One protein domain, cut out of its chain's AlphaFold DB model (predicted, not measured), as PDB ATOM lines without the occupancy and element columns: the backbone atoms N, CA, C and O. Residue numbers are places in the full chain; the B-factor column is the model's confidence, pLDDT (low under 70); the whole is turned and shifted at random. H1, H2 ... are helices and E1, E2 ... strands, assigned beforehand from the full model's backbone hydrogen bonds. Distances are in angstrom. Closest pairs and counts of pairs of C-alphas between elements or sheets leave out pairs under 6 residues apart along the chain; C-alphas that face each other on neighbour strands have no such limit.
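Overview. This is residues 2 to 31 and 166 to 198 of the 513 residues of an uncharacterized protein of Luteitalea sp (UniProt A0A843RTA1). With little regular structure, the domain is a rod with a two-strand ladder, E1 and E2, in its middle, the small helix H1 towards one end and residues 25 to 31 sticking out at the other. Residues 170 to 198 loop towards the H1 end and fold back past the strands. The 63 printed residues hold H1, E1, E2 in chain order, the strands antiparallel; the class is mixed, with only 16 residues in named elements. It is extended, radius of gyration of the C-alphas 16.6 A, spans 59 by 22 by 18 A.

Along the chain. H1, residues 5 to 11, begins at C-alpha 5 (-41.253, 12.441, -65.615). E1, residues 19 to 23, is 12.6 A long. E2, residues 166 to 169, ends at C-alpha 169 (-41.177, 2.030, -46.335).

Arrangement. E1 and E2 are antiparallel at 170 degrees; N 20 and O 168 are within hydrogen-bond range at 2.9 A. Every O i to N i+4 pair in H1 is within range. H1 and E2 are apart.

Size, cuts and confidence. C-alphas 3 and 31, the farthest apart, are 59.4 A apart. Residues 32 to 165 are not printed; C-alphas 31 and 166 are 29.6 A apart across this cut. The H1 to E1 link is short. Residues 2 to 4 have pLDDT under 70.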
ATOM      1  N   THR A   2     -36.451  17.068 -64.604       47.06
ATOM      2  CA  THR A   2     -37.108  16.479 -65.777       47.06
ATOM      3  C   THR A   2     -38.582  16.865 -65.785       47.06
ATOM      4  O   THR A   2     -39.432  16.148 -65.266       47.06
ATOM      5  N   LEU A   3     -38.901  18.022 -66.371       45.44
ATOM      6  CA  LEU A   3     -40.291  18.407 -66.631       45.44
ATOM      7  C   LEU A   3     -41.000  17.274 -67.402       45.44
ATOM      8  O   LEU A   3     -40.669  17.011 -68.555       45.44
ATOM      9  N   GLY A   4     -41.942  16.590 -66.743       60.72
ATOM     10  CA  GLY A   4     -42.796  15.546 -67.327       60.72
ATOM     11  C   GLY A   4     -42.619  14.132 -66.758       60.72
ATOM     12  O   GLY A   4     -43.572  13.360 -66.816       60.72
ATOM     13  N   GLN A   5     -41.469  13.791 -66.165       74.31
ATOM     14  CA  GLN A   5     -41.253  12.441 -65.615       74.31
ATOM     15  C   GLN A   5     -42.080  12.183 -64.354       74.31
ATOM     16  O   GLN A   5     -42.706  11.135 -64.252       74.31
ATOM     17  N   ASP A   6     -42.165  13.158 -63.451       80.31
ATOM     18  CA  ASP A   6     -42.917  13.000 -62.201       80.31
ATOM     19  C   ASP A   6     -44.432  12.906 -62.453       80.31
ATOM     20  O   ASP A   6     -45.130  12.131 -61.805       80.31
ATOM     21  N   LEU A   7     -44.945  13.640 -63.452       82.19
ATOM     22  CA  LEU A   7     -46.349  13.547 -63.866       82.19
ATOM     23  C   LEU A   7     -46.645  12.205 -64.546       82.19
ATOM     24  O   LEU A   7     -47.698  11.623 -64.306       82.19
ATOM     25  N   ALA A   8     -45.729  11.695 -65.373       83.50
ATOM     26  CA  ALA A   8     -45.871  10.376 -65.980       83.50
ATOM     27  C   ALA A   8     -45.812   9.256 -64.927       83.50
ATOM     28  O   ALA A   8     -46.649   8.361 -64.965       83.50
ATOM     29  N   ALA A   9     -44.886   9.333 -63.964       84.69
ATOM     30  CA  ALA A   9     -44.809   8.401 -62.841       84.69
ATOM     31  C   ALA A   9     -46.101   8.420 -62.013       84.69
ATOM     32  O   ALA A   9     -46.653   7.363 -61.728       84.69
ATOM     33  N   LEU A  10     -46.652   9.605 -61.730       85.75
ATOM     34  CA  LEU A  10     -47.943   9.741 -61.052       85.75
ATOM     35  C   LEU A  10     -49.094   9.103 -61.849       85.75
ATOM     36  O   LEU A  10     -49.887   8.362 -61.277       85.75
ATOM     37  N   LEU A  11     -49.183   9.364 -63.159       89.00
ATOM     38  CA  LEU A  11     -50.233   8.808 -64.026       89.00
ATOM     39  C   LEU A  11     -50.121   7.288 -64.207       89.00
ATOM     40  O   LEU A  11     -51.137   6.628 -64.405       89.00
ATOM     41  N   LEU A  12     -48.904   6.742 -64.143       88.00
ATOM     42  CA  LEU A  12     -48.632   5.300 -64.173       88.00
ATOM     43  C   LEU A  12     -48.748   4.644 -62.789       88.00
ATOM     44  O   LEU A  12     -48.622   3.428 -62.684       88.00
ATOM     45  N   GLY A  13     -48.990   5.429 -61.734       89.62
ATOM     46  CA  GLY A  13     -49.110   4.930 -60.371       89.62
ATOM     47  C   GLY A  13     -47.787   4.453 -59.774       89.62
ATOM     48  O   GLY A  13     -47.786   3.530 -58.969       89.62
ATOM     49  N   TYR A  14     -46.656   5.042 -60.158       90.00
ATOM     50  CA  TYR A  14     -45.333   4.684 -59.645       90.00
ATOM     51  C   TYR A  14     -44.926   5.630 -58.507       90.00
ATOM     52  O   TYR A  14     -44.662   6.810 -58.761       90.00
ATOM     53  N   PRO A  15     -44.883   5.153 -57.249       87.94
ATOM     54  CA  PRO A  15     -44.466   5.977 -56.124       87.94
ATOM     55  C   PRO A  15     -42.964   6.276 -56.200       87.94
ATOM     56  O   PRO A  15     -42.164   5.416 -56.558       87.94
ATOM     57  N   SER A  16     -42.558   7.483 -55.804       84.81
ATOM     58  CA  SER A  16     -41.144   7.832 -55.587       84.81
ATOM     59  C   SER A  16     -40.654   7.481 -54.176       84.81
ATOM     60  O   SER A  16     -39.459   7.537 -53.898       84.81
ATOM     61  N   GLY A  17     -41.578   7.110 -53.288       86.44
ATOM     62  CA  GLY A  17     -41.336   6.740 -51.902       86.44
ATOM     63  C   GLY A  17     -42.600   6.921 -51.065       86.44
ATOM     64  O   GLY A  17     -43.650   7.326 -51.565       86.44
ATOM     65  N   GLY A  18     -42.491   6.617 -49.780       89.94
ATOM     66  CA  GLY A  18     -43.571   6.721 -48.804       89.94
ATOM     67  C   GLY A  18     -43.378   5.691 -47.705       89.94
ATOM     68  O   GLY A  18     -42.483   4.854 -47.793       89.94
ATOM     69  N   ALA A  19     -44.200   5.749 -46.667       93.38
ATOM     70  CA  ALA A  19     -44.189   4.758 -45.604       93.38
ATOM     71  C   ALA A  19     -45.579   4.628 -44.984       93.38
ATOM     72  O   ALA A  19     -46.403   5.541 -45.084       93.38
ATOM     73  N   ILE A  20     -45.823   3.494 -44.337       93.31
ATOM     74  CA  ILE A  20     -46.941   3.299 -43.419       93.31
ATOM     75  C   ILE A  20     -46.389   2.885 -42.059       93.31
ATOM     76  O   ILE A  20     -45.529   2.010 -41.982       93.31
ATOM     77  N   ASP A  21     -46.905   3.491 -40.996       92.44
ATOM     78  CA  ASP A  21     -46.562   3.121 -39.627       92.44
ATOM     79  C   ASP A  21     -47.679   2.271 -39.015       92.44
ATOM     80  O   ASP A  21     -48.850   2.662 -38.982       92.44
ATOM     81  N   ARG A  22     -47.309   1.097 -38.502       91.62
ATOM     82  CA  ARG A  22     -48.134   0.293 -37.600       91.62
ATOM     83  C   ARG A  22     -47.695   0.592 -36.177       91.62
ATOM     84  O   ARG A  22     -46.640   0.133 -35.756       91.62
ATOM     85  N   SER A  23     -48.491   1.353 -35.436       90.31
ATOM     86  CA  SER A  23     -48.186   1.720 -34.049       90.31
ATOM     87  C   SER A  23     -49.218   1.145 -33.088       90.31
ATOM     88  O   SER A  23     -50.415   1.136 -33.377       90.31
ATOM     89  N   ALA A  24     -48.763   0.688 -31.924       88.12
ATOM     90  CA  ALA A  24     -49.651   0.293 -30.845       88.12
ATOM     91  C   ALA A  24     -50.411   1.497 -30.266       88.12
ATOM     92  O   ALA A  24     -49.853   2.581 -30.090       88.12
ATOM     93  N   ASP A  25     -51.672   1.272 -29.889       87.69
ATOM     94  CA  ASP A  25     -52.424   2.227 -29.077       87.69
ATOM     95  C   ASP A  25     -51.733   2.492 -27.736       87.69
ATOM     96  O   ASP A  25     -51.012   1.645 -27.199       87.69
ATOM     97  N   ARG A  26     -52.045   3.641 -27.136       85.00
ATOM     98  CA  ARG A  26     -51.390   4.112 -25.920       85.00
ATOM     99  C   ARG A  26     -52.390   4.450 -24.819       85.00
ATOM    100  O   ARG A  26     -53.152   5.408 -24.945       85.00
ATOM    101  N   PHE A  27     -52.346   3.701 -23.715       88.50
ATOM    102  CA  PHE A  27     -53.200   3.912 -22.542       88.50
ATOM    103  C   PHE A  27     -52.356   4.000 -21.270       88.50
ATOM    104  O   PHE A  27     -51.989   2.976 -20.697       88.50
ATOM    105  N   ASN A  28     -52.061   5.224 -20.831       86.44
ATOM    106  CA  ASN A  28     -51.135   5.467 -19.726       86.44
ATOM    107  C   ASN A  28     -51.880   5.751 -18.419       86.44
ATOM    108  O   ASN A  28     -52.894   6.454 -18.422       86.44
ATOM    109  N   GLN A  29     -51.322   5.297 -17.300       87.31
ATOM    110  CA  GLN A  29     -51.790   5.629 -15.957       87.31
ATOM    111  C   GLN A  29     -50.611   5.917 -15.023       87.31
ATOM    112  O   GLN A  29     -49.595   5.227 -15.070       87.31
ATOM    113  N   VAL A  30     -50.789   6.904 -14.145       87.50
ATOM    114  CA  VAL A  30     -49.930   7.182 -12.986       87.50
ATOM    115  C   VAL A  30     -50.824   7.199 -11.749       87.50
ATOM    116  O   VAL A  30     -51.892   7.815 -11.763       87.50
ATOM    117  N   ILE A  31     -50.423   6.484 -10.699       88.62
ATOM    118  CA  ILE A  31     -51.132   6.465  -9.413       88.62
ATOM    119  C   ILE A  31     -50.455   7.468  -8.489       88.62
ATOM    120  O   ILE A  31     -49.238   7.459  -8.365       88.62
ATOM    121  N   GLN A 166     -43.784  -0.030 -35.898       88.69
ATOM    122  CA  GLN A 166     -43.022  -0.491 -37.052       88.69
ATOM    123  C   GLN A 166     -43.431   0.305 -38.287       88.69
ATOM    124  O   GLN A 166     -44.581   0.248 -38.725       88.69
ATOM    125  N   GLY A 167     -42.470   1.035 -38.847       89.00
ATOM    126  CA  GLY A 167     -42.608   1.666 -40.152       89.00
ATOM    127  C   GLY A 167     -42.282   0.671 -41.260       89.00
ATOM    128  O   GLY A 167     -41.311  -0.081 -41.168       89.00
ATOM    129  N   THR A 168     -43.092   0.661 -42.311       91.44
ATOM    130  CA  THR A 168     -42.801  -0.042 -43.562       91.44
ATOM    131  C   THR A 168     -42.657   0.997 -44.658       91.44
ATOM    132  O   THR A 168     -43.612   1.707 -44.968       91.44
ATOM    133  N   THR A 169     -41.462   1.104 -45.233       91.56
ATOM    134  CA  THR A 169     -41.177   2.030 -46.335       91.56
ATOM    135  C   THR A 169     -41.582   1.398 -47.662       91.56
ATOM    136  O   THR A 169     -41.350   0.213 -47.897       91.56
ATOM    137  N   ILE A 170     -42.173   2.191 -48.551       91.81
ATOM    138  CA  ILE A 170     -42.427   1.800 -49.935       91.81
ATOM    139  C   ILE A 170     -41.074   1.638 -50.625       91.81
ATOM    140  O   ILE A 170     -40.266   2.567 -50.631       91.81
ATOM    141  N   VAL A 171     -40.852   0.479 -51.241       90.38
ATOM    142  CA  VAL A 171     -39.669   0.192 -52.063       90.38
ATOM    143  C   VAL A 171     -40.120   0.114 -53.525       90.38
ATOM    144  O   VAL A 171     -40.570  -0.950 -53.960       90.38
ATOM    145  N   PRO A 172     -40.037   1.220 -54.295       86.06
ATOM    146  CA  PRO A 172     -40.560   1.267 -55.662       86.06
ATOM    147  C   PRO A 172     -39.848   0.299 -56.607       86.06
ATOM    148  O   PRO A 172     -40.449  -0.210 -57.549       86.06
ATOM    149  N   SER A 173     -38.563   0.051 -56.352       86.62
ATOM    150  CA  SER A 173     -37.693  -0.813 -57.143       86.62
ATOM    151  C   SER A 173     -36.447  -1.188 -56.330       86.62
ATOM    152  O   SER A 173     -35.999  -0.412 -55.484       86.62
ATOM    153  N   LEU A 174     -35.884  -2.371 -56.600       85.88
ATOM    154  CA  LEU A 174     -34.615  -2.855 -56.031       85.88
ATOM    155  C   LEU A 174     -33.424  -2.688 -56.992       85.88
ATOM    156  O   LEU A 174     -32.288  -2.987 -56.640       85.88
ATOM    157  N   ASP A 175     -33.686  -2.219 -58.209       86.56
ATOM    158  CA  ASP A 175     -32.738  -2.141 -59.320       86.56
ATOM    159  C   ASP A 175     -32.768  -0.754 -59.976       86.56
ATOM    160  O   ASP A 175     -32.614  -0.603 -61.188       86.56
ATOM    161  N   THR A 176     -32.949   0.293 -59.162       80.44
ATOM    162  CA  THR A 176     -32.917   1.704 -59.594       80.44
ATOM    163  C   THR A 176     -33.956   2.067 -60.666       80.44
ATOM    164  O   THR A 176     -33.727   2.930 -61.510       80.44
ATOM    165  N   GLY A 177     -35.129   1.440 -60.606       76.75
ATOM    166  CA  GLY A 177     -36.279   1.731 -61.463       76.75
ATOM    167  C   GLY A 177     -36.314   0.953 -62.779       76.75
ATOM    168  O   GLY A 177     -37.107   1.309 -63.649       76.75
ATOM    169  N   VAL A 178     -35.483  -0.085 -62.944       83.31
ATOM    170  CA  VAL A 178     -35.516  -0.962 -64.130       83.31
ATOM    171  C   VAL A 178     -36.724  -1.898 -64.071       83.31
ATOM    172  O   VAL A 178     -37.447  -2.034 -65.059       83.31
ATOM    173  N   THR A 179     -36.984  -2.493 -62.909       85.12
ATOM    174  CA  THR A 179     -38.213  -3.228 -62.613       85.12
ATOM    175  C   THR A 179     -39.024  -2.479 -61.562       85.12
ATOM    176  O   THR A 179     -38.545  -2.158 -60.473       85.12
ATOM    177  N   ILE A 180     -40.276  -2.170 -61.911       86.00
ATOM    178  CA  ILE A 180     -41.225  -1.580 -60.969       86.00
ATOM    179  C   ILE A 180     -41.774  -2.693 -60.090       86.00
ATOM    180  O   ILE A 180     -42.327  -3.677 -60.584       86.00
ATOM    181  N   ARG A 181     -41.597  -2.519 -58.785       88.81
ATOM    182  CA  ARG A 181     -41.977  -3.479 -57.758       88.81
ATOM    183  C   ARG A 181     -43.254  -3.071 -57.036       88.81
ATOM    184  O   ARG A 181     -44.131  -3.904 -56.863       88.81
ATOM    185  N   ALA A 182     -43.339  -1.810 -56.617       90.50
ATOM    186  CA  ALA A 182     -44.477  -1.258 -55.888       90.50
ATOM    187  C   ALA A 182     -45.205  -0.204 -56.733       90.50
ATOM    188  O   ALA A 182     -44.574   0.550 -57.479       90.50
ATOM    189  N   THR A 183     -46.527  -0.137 -56.598       91.62
ATOM    190  CA  THR A 183     -47.397   0.831 -57.289       91.62
ATOM    191  C   THR A 183     -48.280   1.567 -56.279       91.62
ATOM    192  O   THR A 183     -48.279   1.238 -55.101       91.62
ATOM    193  N   LEU A 184     -49.043   2.577 -56.697       89.88
ATOM    194  CA  LEU A 184     -50.032   3.217 -55.822       89.88
ATOM    195  C   LEU A 184     -51.200   2.281 -55.470       89.88
ATOM    196  O   LEU A 184     -51.818   2.472 -54.425       89.88
ATOM    197  N   ASP A 185     -51.475   1.276 -56.309       91.44
ATOM    198  CA  ASP A 185     -52.506   0.261 -56.060       91.44
ATOM    199  C   ASP A 185     -52.012  -0.838 -55.103       91.44
ATOM    200  O   ASP A 185     -52.774  -1.317 -54.264       91.44
ATOM    201  N   ASP A 186     -50.730  -1.205 -55.198       92.12
ATOM    202  CA  ASP A 186     -50.044  -2.117 -54.277       92.12
ATOM    203  C   ASP A 186     -48.687  -1.530 -53.838       92.12
ATOM    204  O   ASP A 186     -47.637  -1.831 -54.428       92.12
ATOM    205  N   PRO A 187     -48.692  -0.627 -52.840       91.44
ATOM    206  CA  PRO A 187     -47.479   0.047 -52.381       91.44
ATOM    207  C   PRO A 187     -46.575  -0.847 -51.522       91.44
ATOM    208  O   PRO A 187     -45.413  -0.499 -51.302       91.44
ATOM    209  N   PHE A 188     -47.082  -1.993 -51.051       93.06
ATOM    210  CA  PHE A 188     -46.382  -2.910 -50.149       93.06
ATOM    211  C   PHE A 188     -46.583  -4.368 -50.598       93.06
ATOM    212  O   PHE A 188     -47.277  -5.124 -49.917       93.06
ATOM    213  N   PRO A 189     -45.951  -4.796 -51.706       91.62
ATOM    214  CA  PRO A 189     -46.166  -6.130 -52.275       91.62
ATOM    215  C   PRO A 189     -45.697  -7.289 -51.375       91.62
ATOM    216  O   PRO A 189     -46.151  -8.417 -51.551       91.62
ATOM    217  N   ASP A 190     -44.831  -7.036 -50.383       89.75
ATOM    218  CA  ASP A 190     -44.465  -8.033 -49.353       89.75
ATOM    219  C   ASP A 190     -45.356  -7.970 -48.107       89.75
ATOM    220  O   ASP A 190     -45.105  -8.654 -47.114       89.75
ATOM    221  N   GLY A 191     -46.380  -7.120 -48.131       91.06
ATOM    222  CA  GLY A 191     -47.162  -6.751 -46.968       91.06
ATOM    223  C   GLY A 191     -46.512  -5.658 -46.120       91.06
ATOM    224  O   GLY A 191     -45.440  -5.126 -46.406       91.06
ATOM    225  N   VAL A 192     -47.228  -5.301 -45.058       91.38
ATOM    226  CA  VAL A 192     -46.803  -4.312 -44.067       91.38
ATOM    227  C   VAL A 192     -46.198  -5.056 -42.883       91.38
ATOM    228  O   VAL A 192     -46.809  -5.997 -42.379       91.38
ATOM    229  N   ALA A 193     -45.011  -4.643 -42.442       89.88
ATOM    230  CA  ALA A 193     -44.349  -5.239 -41.292       89.88
ATOM    231  C   ALA A 193     -45.114  -4.914 -40.001       89.88
ATOM    232  O   ALA A 193     -45.482  -3.763 -39.749       89.88
ATOM    233  N   GLU A 194     -45.337  -5.935 -39.177       90.94
ATOM    234  CA  GLU A 194     -45.969  -5.784 -37.869       90.94
ATOM    235  C   GLU A 194     -44.912  -5.540 -36.780       90.94
ATOM    236  O   GLU A 194     -43.814  -6.102 -36.856       90.94
ATOM    237  N   PRO A 195     -45.216  -4.731 -35.750       90.75
ATOM    238  CA  PRO A 195     -44.298  -4.528 -34.639       90.75
ATOM    239  C   PRO A 195     -44.026  -5.840 -33.889       90.75
ATOM    240  O   PRO A 195     -44.980  -6.526 -33.509       90.75
ATOM    241  N   PRO A 196     -42.756  -6.182 -33.596       90.56
ATOM    242  CA  PRO A 196     -42.414  -7.399 -32.852       90.56
ATOM    243  C   PRO A 196     -42.843  -7.344 -31.373       90.56
ATOM    244  O   PRO A 196     -42.782  -8.344 -30.656       90.56
ATOM    245  N   GLY A 197     -43.263  -6.175 -30.885       90.75
ATOM    246  CA  GLY A 197     -43.534  -5.927 -29.477       90.75
ATOM    247  C   GLY A 197     -42.276  -6.108 -28.631       90.75
ATOM    248  O   GLY A 197     -41.178  -5.740 -29.042       90.75
ATOM    249  N   ALA A 198     -42.437  -6.713 -27.454       90.88
ATOM    250  CA  ALA A 198     -41.328  -7.045 -26.557       90.88
ATOM    251  C   ALA A 198     -40.626  -8.374 -26.905       90.88
ATOM    252  O   ALA A 198     -39.747  -8.800 -26.159       90.88
TER     253      ALA A 198